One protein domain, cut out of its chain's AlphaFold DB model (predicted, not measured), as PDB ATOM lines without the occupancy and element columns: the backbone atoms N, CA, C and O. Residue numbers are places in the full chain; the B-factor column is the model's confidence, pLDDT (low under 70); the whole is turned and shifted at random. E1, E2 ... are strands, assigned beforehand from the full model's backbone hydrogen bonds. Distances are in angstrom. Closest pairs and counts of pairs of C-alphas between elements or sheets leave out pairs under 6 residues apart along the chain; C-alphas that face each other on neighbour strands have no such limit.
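This is residues 39 to 90 of the 115 residues of an uncharacterized protein of Nelumbo nucifera (UniProt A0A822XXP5). With little regular structure, this is a ribbon of two strands, E1 and E4, with a short hairpin, E2 and E3, rising from it, and a loop whose residues 72 to 77 stick out at one end. The printed 52 residues have no named helix and four strands, E1 to E4 in chain order, holding 16 residues: all strand, in two antiparallel sheets. It is only just loose, close to compact, with a radius of gyration of the C-alphas of 12.3 A and spans of 37 by 22 by 14 A.

Find C-alpha 52 at (-32.678, 16.999, 26.422); E1, residues 52 to 56, runs 13.4 A from there. E4, residues 82 to 86, runs 13.8 A to C-alpha 86 at (-35.062, 15.661, 22.436). E2 is residues 59 to 61, 6.2 A; E3 is 65 to 67, 6.4 A.

E1 and E4 are antiparallel at 161 degrees; look for N 53 and O 85, 2.8 A apart. The hairpin E2 and E3 is antiparallel at 138 degrees, with N 59 and O 67 at 2.9 A. E1 and E2 meet only through their tight link.

The printed part has no cut. The link E3 to E4 is long; residues 72 to 78 are under pLDDT 70.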
ATOM      1  N   PHE A  39     -42.908  22.900  19.645       90.38
ATOM      2  CA  PHE A  39     -42.056  23.496  20.667       90.38
ATOM      3  C   PHE A  39     -41.164  24.570  20.040       90.38
ATOM      4  O   PHE A  39     -40.842  24.516  18.852       90.38
ATOM      5  N   ASN A  40     -40.767  25.555  20.845       93.31
ATOM      6  CA  ASN A  40     -39.890  26.645  20.428       93.31
ATOM      7  C   ASN A  40     -38.920  26.988  21.564       93.31
ATOM      8  O   ASN A  40     -39.349  27.425  22.632       93.31
ATOM      9  N   TYR A  41     -37.623  26.815  21.308       91.81
ATOM     10  CA  TYR A  41     -36.549  27.105  22.254       91.81
ATOM     11  C   TYR A  41     -35.663  28.232  21.704       91.81
ATOM     12  O   TYR A  41     -34.736  27.966  20.940       91.81
ATOM     13  N   PRO A  42     -35.911  29.504  22.077       92.75
ATOM     14  CA  PRO A  42     -35.056  30.612  21.651       92.75
ATOM     15  C   PRO A  42     -33.670  30.574  22.316       92.75
ATOM     16  O   PRO A  42     -32.725  31.185  21.821       92.75
ATOM     17  N   LYS A  43     -33.560  29.886  23.458       92.50
ATOM     18  CA  LYS A  43     -32.336  29.612  24.214       92.50
ATOM     19  C   LYS A  43     -32.468  28.248  24.884       92.50
ATOM     20  O   LYS A  43     -33.581  27.759  25.067       92.50
ATOM     21  N   PHE A  44     -31.340  27.700  25.308       92.81
ATOM     22  CA  PHE A  44     -31.261  26.453  26.057       92.81
ATOM     23  C   PHE A  44     -30.685  26.781  27.431       92.81
ATOM     24  O   PHE A  44     -29.505  27.084  27.481       92.81
ATOM     25  N   PRO A  45     -31.496  26.913  28.492       87.88
ATOM     26  CA  PRO A  45     -31.034  27.003  29.875       87.88
ATOM     27  C   PRO A  45     -30.675  25.625  30.462       87.88
ATOM     28  O   PRO A  45     -31.099  24.576  29.973       87.88
ATOM     29  N   SER A  46     -29.870  25.628  31.529       85.00
ATOM     30  CA  SER A  46     -29.260  24.411  32.091       85.00
ATOM     31  C   SER A  46     -30.246  23.475  32.794       85.00
ATOM     32  O   SER A  46     -29.884  22.356  33.144       85.00
ATOM     33  N   ASP A  47     -31.479  23.920  33.017       86.44
ATOM     34  CA  ASP A  47     -32.568  23.181  33.659       86.44
ATOM     35  C   ASP A  47     -33.376  22.299  32.686       86.44
ATOM     36  O   ASP A  47     -34.363  21.687  33.078       86.44
ATOM     37  N   MET A  48     -32.925  22.133  31.437       86.75
ATOM     38  CA  MET A  48     -33.571  21.272  30.430       86.75
ATOM     39  C   MET A  48     -33.193  19.783  30.518       86.75
ATOM     40  O   MET A  48     -33.349  19.039  29.547       86.75
ATOM     41  N   ALA A  49     -32.704  19.320  31.671       82.25
ATOM     42  CA  ALA A  49     -32.242  17.942  31.853       82.25
ATOM     43  C   ALA A  49     -33.343  16.894  31.599       82.25
ATOM     44  O   ALA A  49     -33.036  15.784  31.165       82.25
ATOM     45  N   ASP A  50     -34.615  17.238  31.809       88.12
ATOM     46  CA  ASP A  50     -35.755  16.345  31.553       88.12
ATOM     47  C   ASP A  50     -36.204  16.334  30.082       88.12
ATOM     48  O   ASP A  50     -36.904  15.420  29.646       88.12
ATOM     49  N   GLU A  51     -35.769  17.315  29.290       92.19
ATOM     50  CA  GLU A  51     -36.181  17.485  27.892       92.19
ATOM     51  C   GLU A  51     -35.095  17.081  26.902       92.19
ATOM     52  O   GLU A  51     -35.410  16.610  25.809       92.19
ATOM     53  N   LEU A  52     -33.827  17.234  27.283       94.62
ATOM     54  CA  LEU A  52     -32.678  16.999  26.422       94.62
ATOM     55  C   LEU A  52     -31.776  15.906  26.991       94.62
ATOM     56  O   LEU A  52     -31.501  15.832  28.188       94.62
ATOM     57  N   GLU A  53     -31.293  15.045  26.107       95.31
ATOM     58  CA  GLU A  53     -30.261  14.060  26.389       95.31
ATOM     59  C   GLU A  53     -28.989  14.441  25.635       95.31
ATOM     60  O   GLU A  53     -28.998  14.582  24.413       95.31
ATOM     61  N   PHE A  54     -27.894  14.604  26.370       94.56
ATOM     62  CA  PHE A  54     -26.580  14.915  25.821       94.56
ATOM     63  C   PHE A  54     -25.766  13.628  25.715       94.56
ATOM     64  O   PHE A  54     -25.728  12.829  26.651       94.56
ATOM     65  N   GLN A  55     -25.124  13.420  24.571       95.81
ATOM     66  CA  GLN A  55     -24.311  12.244  24.281       95.81
ATOM     67  C   GLN A  55     -22.971  12.658  23.670       95.81
ATOM     68  O   GLN A  55     -22.896  13.635  22.918       95.81
ATOM     69  N   GLY A  56     -21.928  11.873  23.945       93.62
ATOM     70  CA  GLY A  56     -20.564  12.176  23.516       93.62
ATOM     71  C   GLY A  56     -20.055  13.455  24.174       93.62
ATOM     72  O   GLY A  56     -20.251  13.661  25.367       93.62
ATOM     73  N   ASP A  57     -19.453  14.319  23.370       92.19
ATOM     74  CA  ASP A  57     -18.852  15.572  23.825       92.19
ATOM     75  C   ASP A  57     -19.840  16.736  23.962       92.19
ATOM     76  O   ASP A  57     -19.436  17.852  24.285       92.19
ATOM     77  N   ALA A  58     -21.125  16.522  23.672       93.44
ATOM     78  CA  ALA A  58     -22.098  17.602  23.716       93.44
ATOM     79  C   ALA A  58     -22.337  18.069  25.157       93.44
ATOM     80  O   ALA A  58     -22.521  17.259  26.064       93.44
ATOM     81  N   TYR A  59     -22.409  19.381  25.357       91.06
ATOM     82  CA  TYR A  59     -22.635  19.971  26.669       91.06
ATOM     83  C   TYR A  59     -23.469  21.246  26.598       91.06
ATOM     84  O   TYR A  59     -23.641  21.887  25.555       91.06
ATOM     85  N   HIS A  60     -23.999  21.616  27.757       91.44
ATOM     86  CA  HIS A  60     -24.705  22.865  27.943       91.44
ATOM     87  C   HIS A  60     -23.711  24.025  28.094       91.44
ATOM     88  O   HIS A  60     -22.946  24.068  29.058       91.44
ATOM     89  N   SER A  61     -23.732  24.989  27.174       88.44
ATOM     90  CA  SER A  61     -22.852  26.157  27.262       88.44
ATOM     91  C   SER A  61     -23.353  27.158  28.314       88.44
ATOM     92  O   SER A  61     -24.562  27.399  28.394       88.44
ATOM     93  N   PRO A  62     -22.460  27.843  29.054       86.94
ATOM     94  CA  PRO A  62     -22.831  28.960  29.930       86.94
ATOM     95  C   PRO A  62     -23.582  30.103  29.221       86.94
ATOM     96  O   PRO A  62     -24.267  30.889  29.866       86.94
ATOM     97  N   SER A  63     -23.482  30.201  27.891       88.56
ATOM     98  CA  SER A  63     -24.195  31.183  27.061       88.56
ATOM     99  C   SER A  63     -25.647  30.806  26.727       88.56
ATOM    100  O   SER A  63     -26.254  31.439  25.865       88.56
ATOM    101  N   ASN A  64     -26.209  29.788  27.384       92.31
ATOM    102  CA  ASN A  64     -27.532  29.223  27.105       92.31
ATOM    103  C   ASN A  64     -27.698  28.711  25.660       92.31
ATOM    104  O   ASN A  64     -28.707  28.960  24.989       92.31
ATOM    105  N   THR A  65     -26.670  28.018  25.171       92.44
ATOM    106  CA  THR A  65     -26.626  27.379  23.851       92.44
ATOM    107  C   THR A  65     -26.205  25.920  23.991       92.44
ATOM    108  O   THR A  65     -25.554  25.540  24.965       92.44
ATOM    109  N   LEU A  66     -26.526  25.102  22.991       94.31
ATOM    110  CA  LEU A  66     -26.030  23.732  22.909       94.31
ATOM    111  C   LEU A  66     -24.670  23.730  22.212       94.31
ATOM    112  O   LEU A  66     -24.557  24.216  21.086       94.31
ATOM    113  N   ALA A  67     -23.649  23.192  22.872       92.88
ATOM    114  CA  ALA A  67     -22.354  22.933  22.260       92.88
ATOM    115  C   ALA A  67     -22.278  21.448  21.893       92.88
ATOM    116  O   ALA A  67     -22.528  20.593  22.738       92.88
ATOM    117  N   LEU A  68     -21.980  21.139  20.627       93.69
ATOM    118  CA  LEU A  68     -21.910  19.755  20.136       93.69
ATOM    119  C   LEU A  68     -20.492  19.184  20.152       93.69
ATOM    120  O   LEU A  68     -20.329  17.971  20.192       93.69
ATOM    121  N   THR A  69     -19.480  20.044  20.093       90.19
ATOM    122  CA  THR A  69     -18.066  19.662  20.045       90.19
ATOM    123  C   THR A  69     -17.269  20.489  21.042       90.19
ATOM    124  O   THR A  69     -17.638  21.625  21.353       90.19
ATOM    125  N   ILE A  70     -16.155  19.939  21.518       84.94
ATOM    126  CA  ILE A  70     -15.230  20.630  22.420       84.94
ATOM    127  C   ILE A  70     -14.416  21.636  21.600       84.94
ATOM    128  O   ILE A  70     -13.756  21.267  20.632       84.94
ATOM    129  N   GLY A  71     -14.473  22.912  21.984       70.56
ATOM    130  CA  GLY A  71     -13.707  24.007  21.380       70.56
ATOM    131  C   GLY A  71     -12.588  24.513  22.292       70.56
ATOM    132  O   GLY A  71     -12.475  25.717  22.497       70.56
ATOM    133  N   GLU A  72     -11.819  23.616  22.914       63.88
ATOM    134  CA  GLU A  72     -10.697  24.014  23.773       63.88
ATOM    135  C   GLU A  72      -9.437  24.266  22.935       63.88
ATOM    136  O   GLU A  72      -8.995  23.390  22.198       63.88
ATOM    137  N   VAL A  73      -8.845  25.454  23.095       56.00
ATOM    138  CA  VAL A  73      -7.598  25.889  22.431       56.00
ATOM    139  C   VAL A  73      -6.391  25.029  22.846       56.00
ATOM    140  O   VAL A  73      -5.451  24.871  22.072       56.00
ATOM    141  N   ASP A  74      -6.438  24.419  24.035       53.81
ATOM    142  CA  ASP A  74      -5.274  23.794  24.682       53.81
ATOM    143  C   ASP A  74      -5.294  22.255  24.708       53.81
ATOM    144  O   ASP A  74      -4.391  21.633  25.277       53.81
ATOM    145  N   LYS A  75      -6.296  21.602  24.100       54.75
ATOM    146  CA  LYS A  75      -6.305  20.137  23.961       54.75
ATOM    147  C   LYS A  75      -5.903  19.738  22.543       54.75
ATOM    148  O   LYS A  75      -6.456  20.276  21.586       54.75
ATOM    149  N   PRO A  76      -4.967  18.779  22.377       54.97
ATOM    150  CA  PRO A  76      -4.640  18.258  21.057       54.97
ATOM    151  C   PRO A  76      -5.920  17.739  20.401       54.97
ATOM    152  O   PRO A  76      -6.747  17.140  21.089       54.97
ATOM    153  N   PHE A  77      -6.067  18.015  19.099       60.66
ATOM    154  CA  PHE A  77      -7.220  17.682  18.261       60.66
ATOM    155  C   PHE A  77      -7.589  16.200  18.366       60.66
ATOM    156  O   PHE A  77      -7.212  15.369  17.542       60.66
ATOM    157  N   ASN A  78      -8.357  15.871  19.392       63.69
ATOM    158  CA  ASN A  78      -9.065  14.620  19.475       63.69
ATOM    159  C   ASN A  78     -10.329  14.799  18.637       63.69
ATOM    160  O   ASN A  78     -10.956  15.857  18.668       63.69
ATOM    161  N   PHE A  79     -10.677  13.782  17.851       78.69
ATOM    162  CA  PHE A  79     -11.941  13.731  17.125       78.69
ATOM    163  C   PHE A  79     -13.088  14.021  18.102       78.69
ATOM    164  O   PHE A  79     -13.412  13.163  18.920       78.69
ATOM    165  N   SER A  80     -13.655  15.230  18.042       86.19
ATOM    166  CA  SER A  80     -14.745  15.623  18.928       86.19
ATOM    167  C   SER A  80     -16.077  15.378  18.248       86.19
ATOM    168  O   SER A  80     -16.308  15.819  17.120       86.19
ATOM    169  N   ALA A  81     -16.946  14.651  18.937       91.50
ATOM    170  CA  ALA A  81     -18.258  14.298  18.432       91.50
ATOM    171  C   ALA A  81     -19.263  14.261  19.578       91.50
ATOM    172  O   ALA A  81     -19.121  13.504  20.539       91.50
ATOM    173  N   GLY A  82     -20.322  15.048  19.441       94.19
ATOM    174  CA  GLY A  82     -21.423  15.079  20.387       94.19
ATOM    175  C   GLY A  82     -22.764  15.216  19.687       94.19
ATOM    176  O   GLY A  82     -22.868  15.633  18.531       94.19
ATOM    177  N   ARG A  83     -23.813  14.827  20.405       96.69
ATOM    178  CA  ARG A  83     -25.203  14.881  19.954       96.69
ATOM    179  C   ARG A  83     -26.100  15.296  21.112       96.69
ATOM    180  O   ARG A  83     -25.893  14.859  22.240       96.69
ATOM    181  N   VAL A  84     -27.124  16.088  20.808       95.94
ATOM    182  CA  VAL A  84     -28.220  16.399  21.736       95.94
ATOM    183  C   VAL A  84     -29.519  15.847  21.158       95.94
ATOM    184  O   VAL A  84     -29.792  16.030  19.972       95.94
ATOM    185  N   ILE A  85     -30.295  15.142  21.977       95.38
ATOM    186  CA  ILE A  85     -31.539  14.466  21.592       95.38
ATOM    187  C   ILE A  85     -32.694  15.043  22.406       95.38
ATOM    188  O   ILE A  85     -32.591  15.176  23.621       95.38
ATOM    189  N   TYR A  86     -33.812  15.348  21.747       93.56
ATOM    190  CA  TYR A  86     -35.062  15.661  22.436       93.56
ATOM    191  C   TYR A  86     -35.705  14.378  22.972       93.56
ATOM    192  O   TYR A  86     -35.967  13.450  22.210       93.56
ATOM    193  N   LYS A  87     -35.949  14.315  24.283       92.75
ATOM    194  CA  LYS A  87     -36.353  13.085  24.980       92.75
ATOM    195  C   LYS A  87     -37.789  12.652  24.705       92.75
ATOM    196  O   LYS A  87     -38.089  11.464  24.805       92.75
ATOM    197  N   LYS A  88     -38.700  13.583  24.398       90.25
ATOM    198  CA  LYS A  88     -40.107  13.218  24.172       90.25
ATOM    199  C   LYS A  88     -40.247  12.586  22.780       90.25
ATOM    200  O   LYS A  88     -39.838  13.212  21.802       90.25
ATOM    201  N   PRO A  89     -40.828  11.377  22.669       88.81
ATOM    202  CA  PRO A  89     -41.011  10.715  21.384       88.81
ATOM    203  C   PRO A  89     -41.825  11.569  20.413       88.81
ATOM    204  O   PRO A  89     -42.854  12.135  20.781       88.81
ATOM    205  N   ILE A  90     -41.384  11.608  19.158       89.81
ATOM    206  CA  ILE A  90     -42.125  12.219  18.055       89.81
ATOM    207  C   ILE A  90     -42.708  11.083  17.217       89.81
ATOM    208  O   ILE A  90     -41.975  10.246  16.693       89.81
TER     209      ILE A  90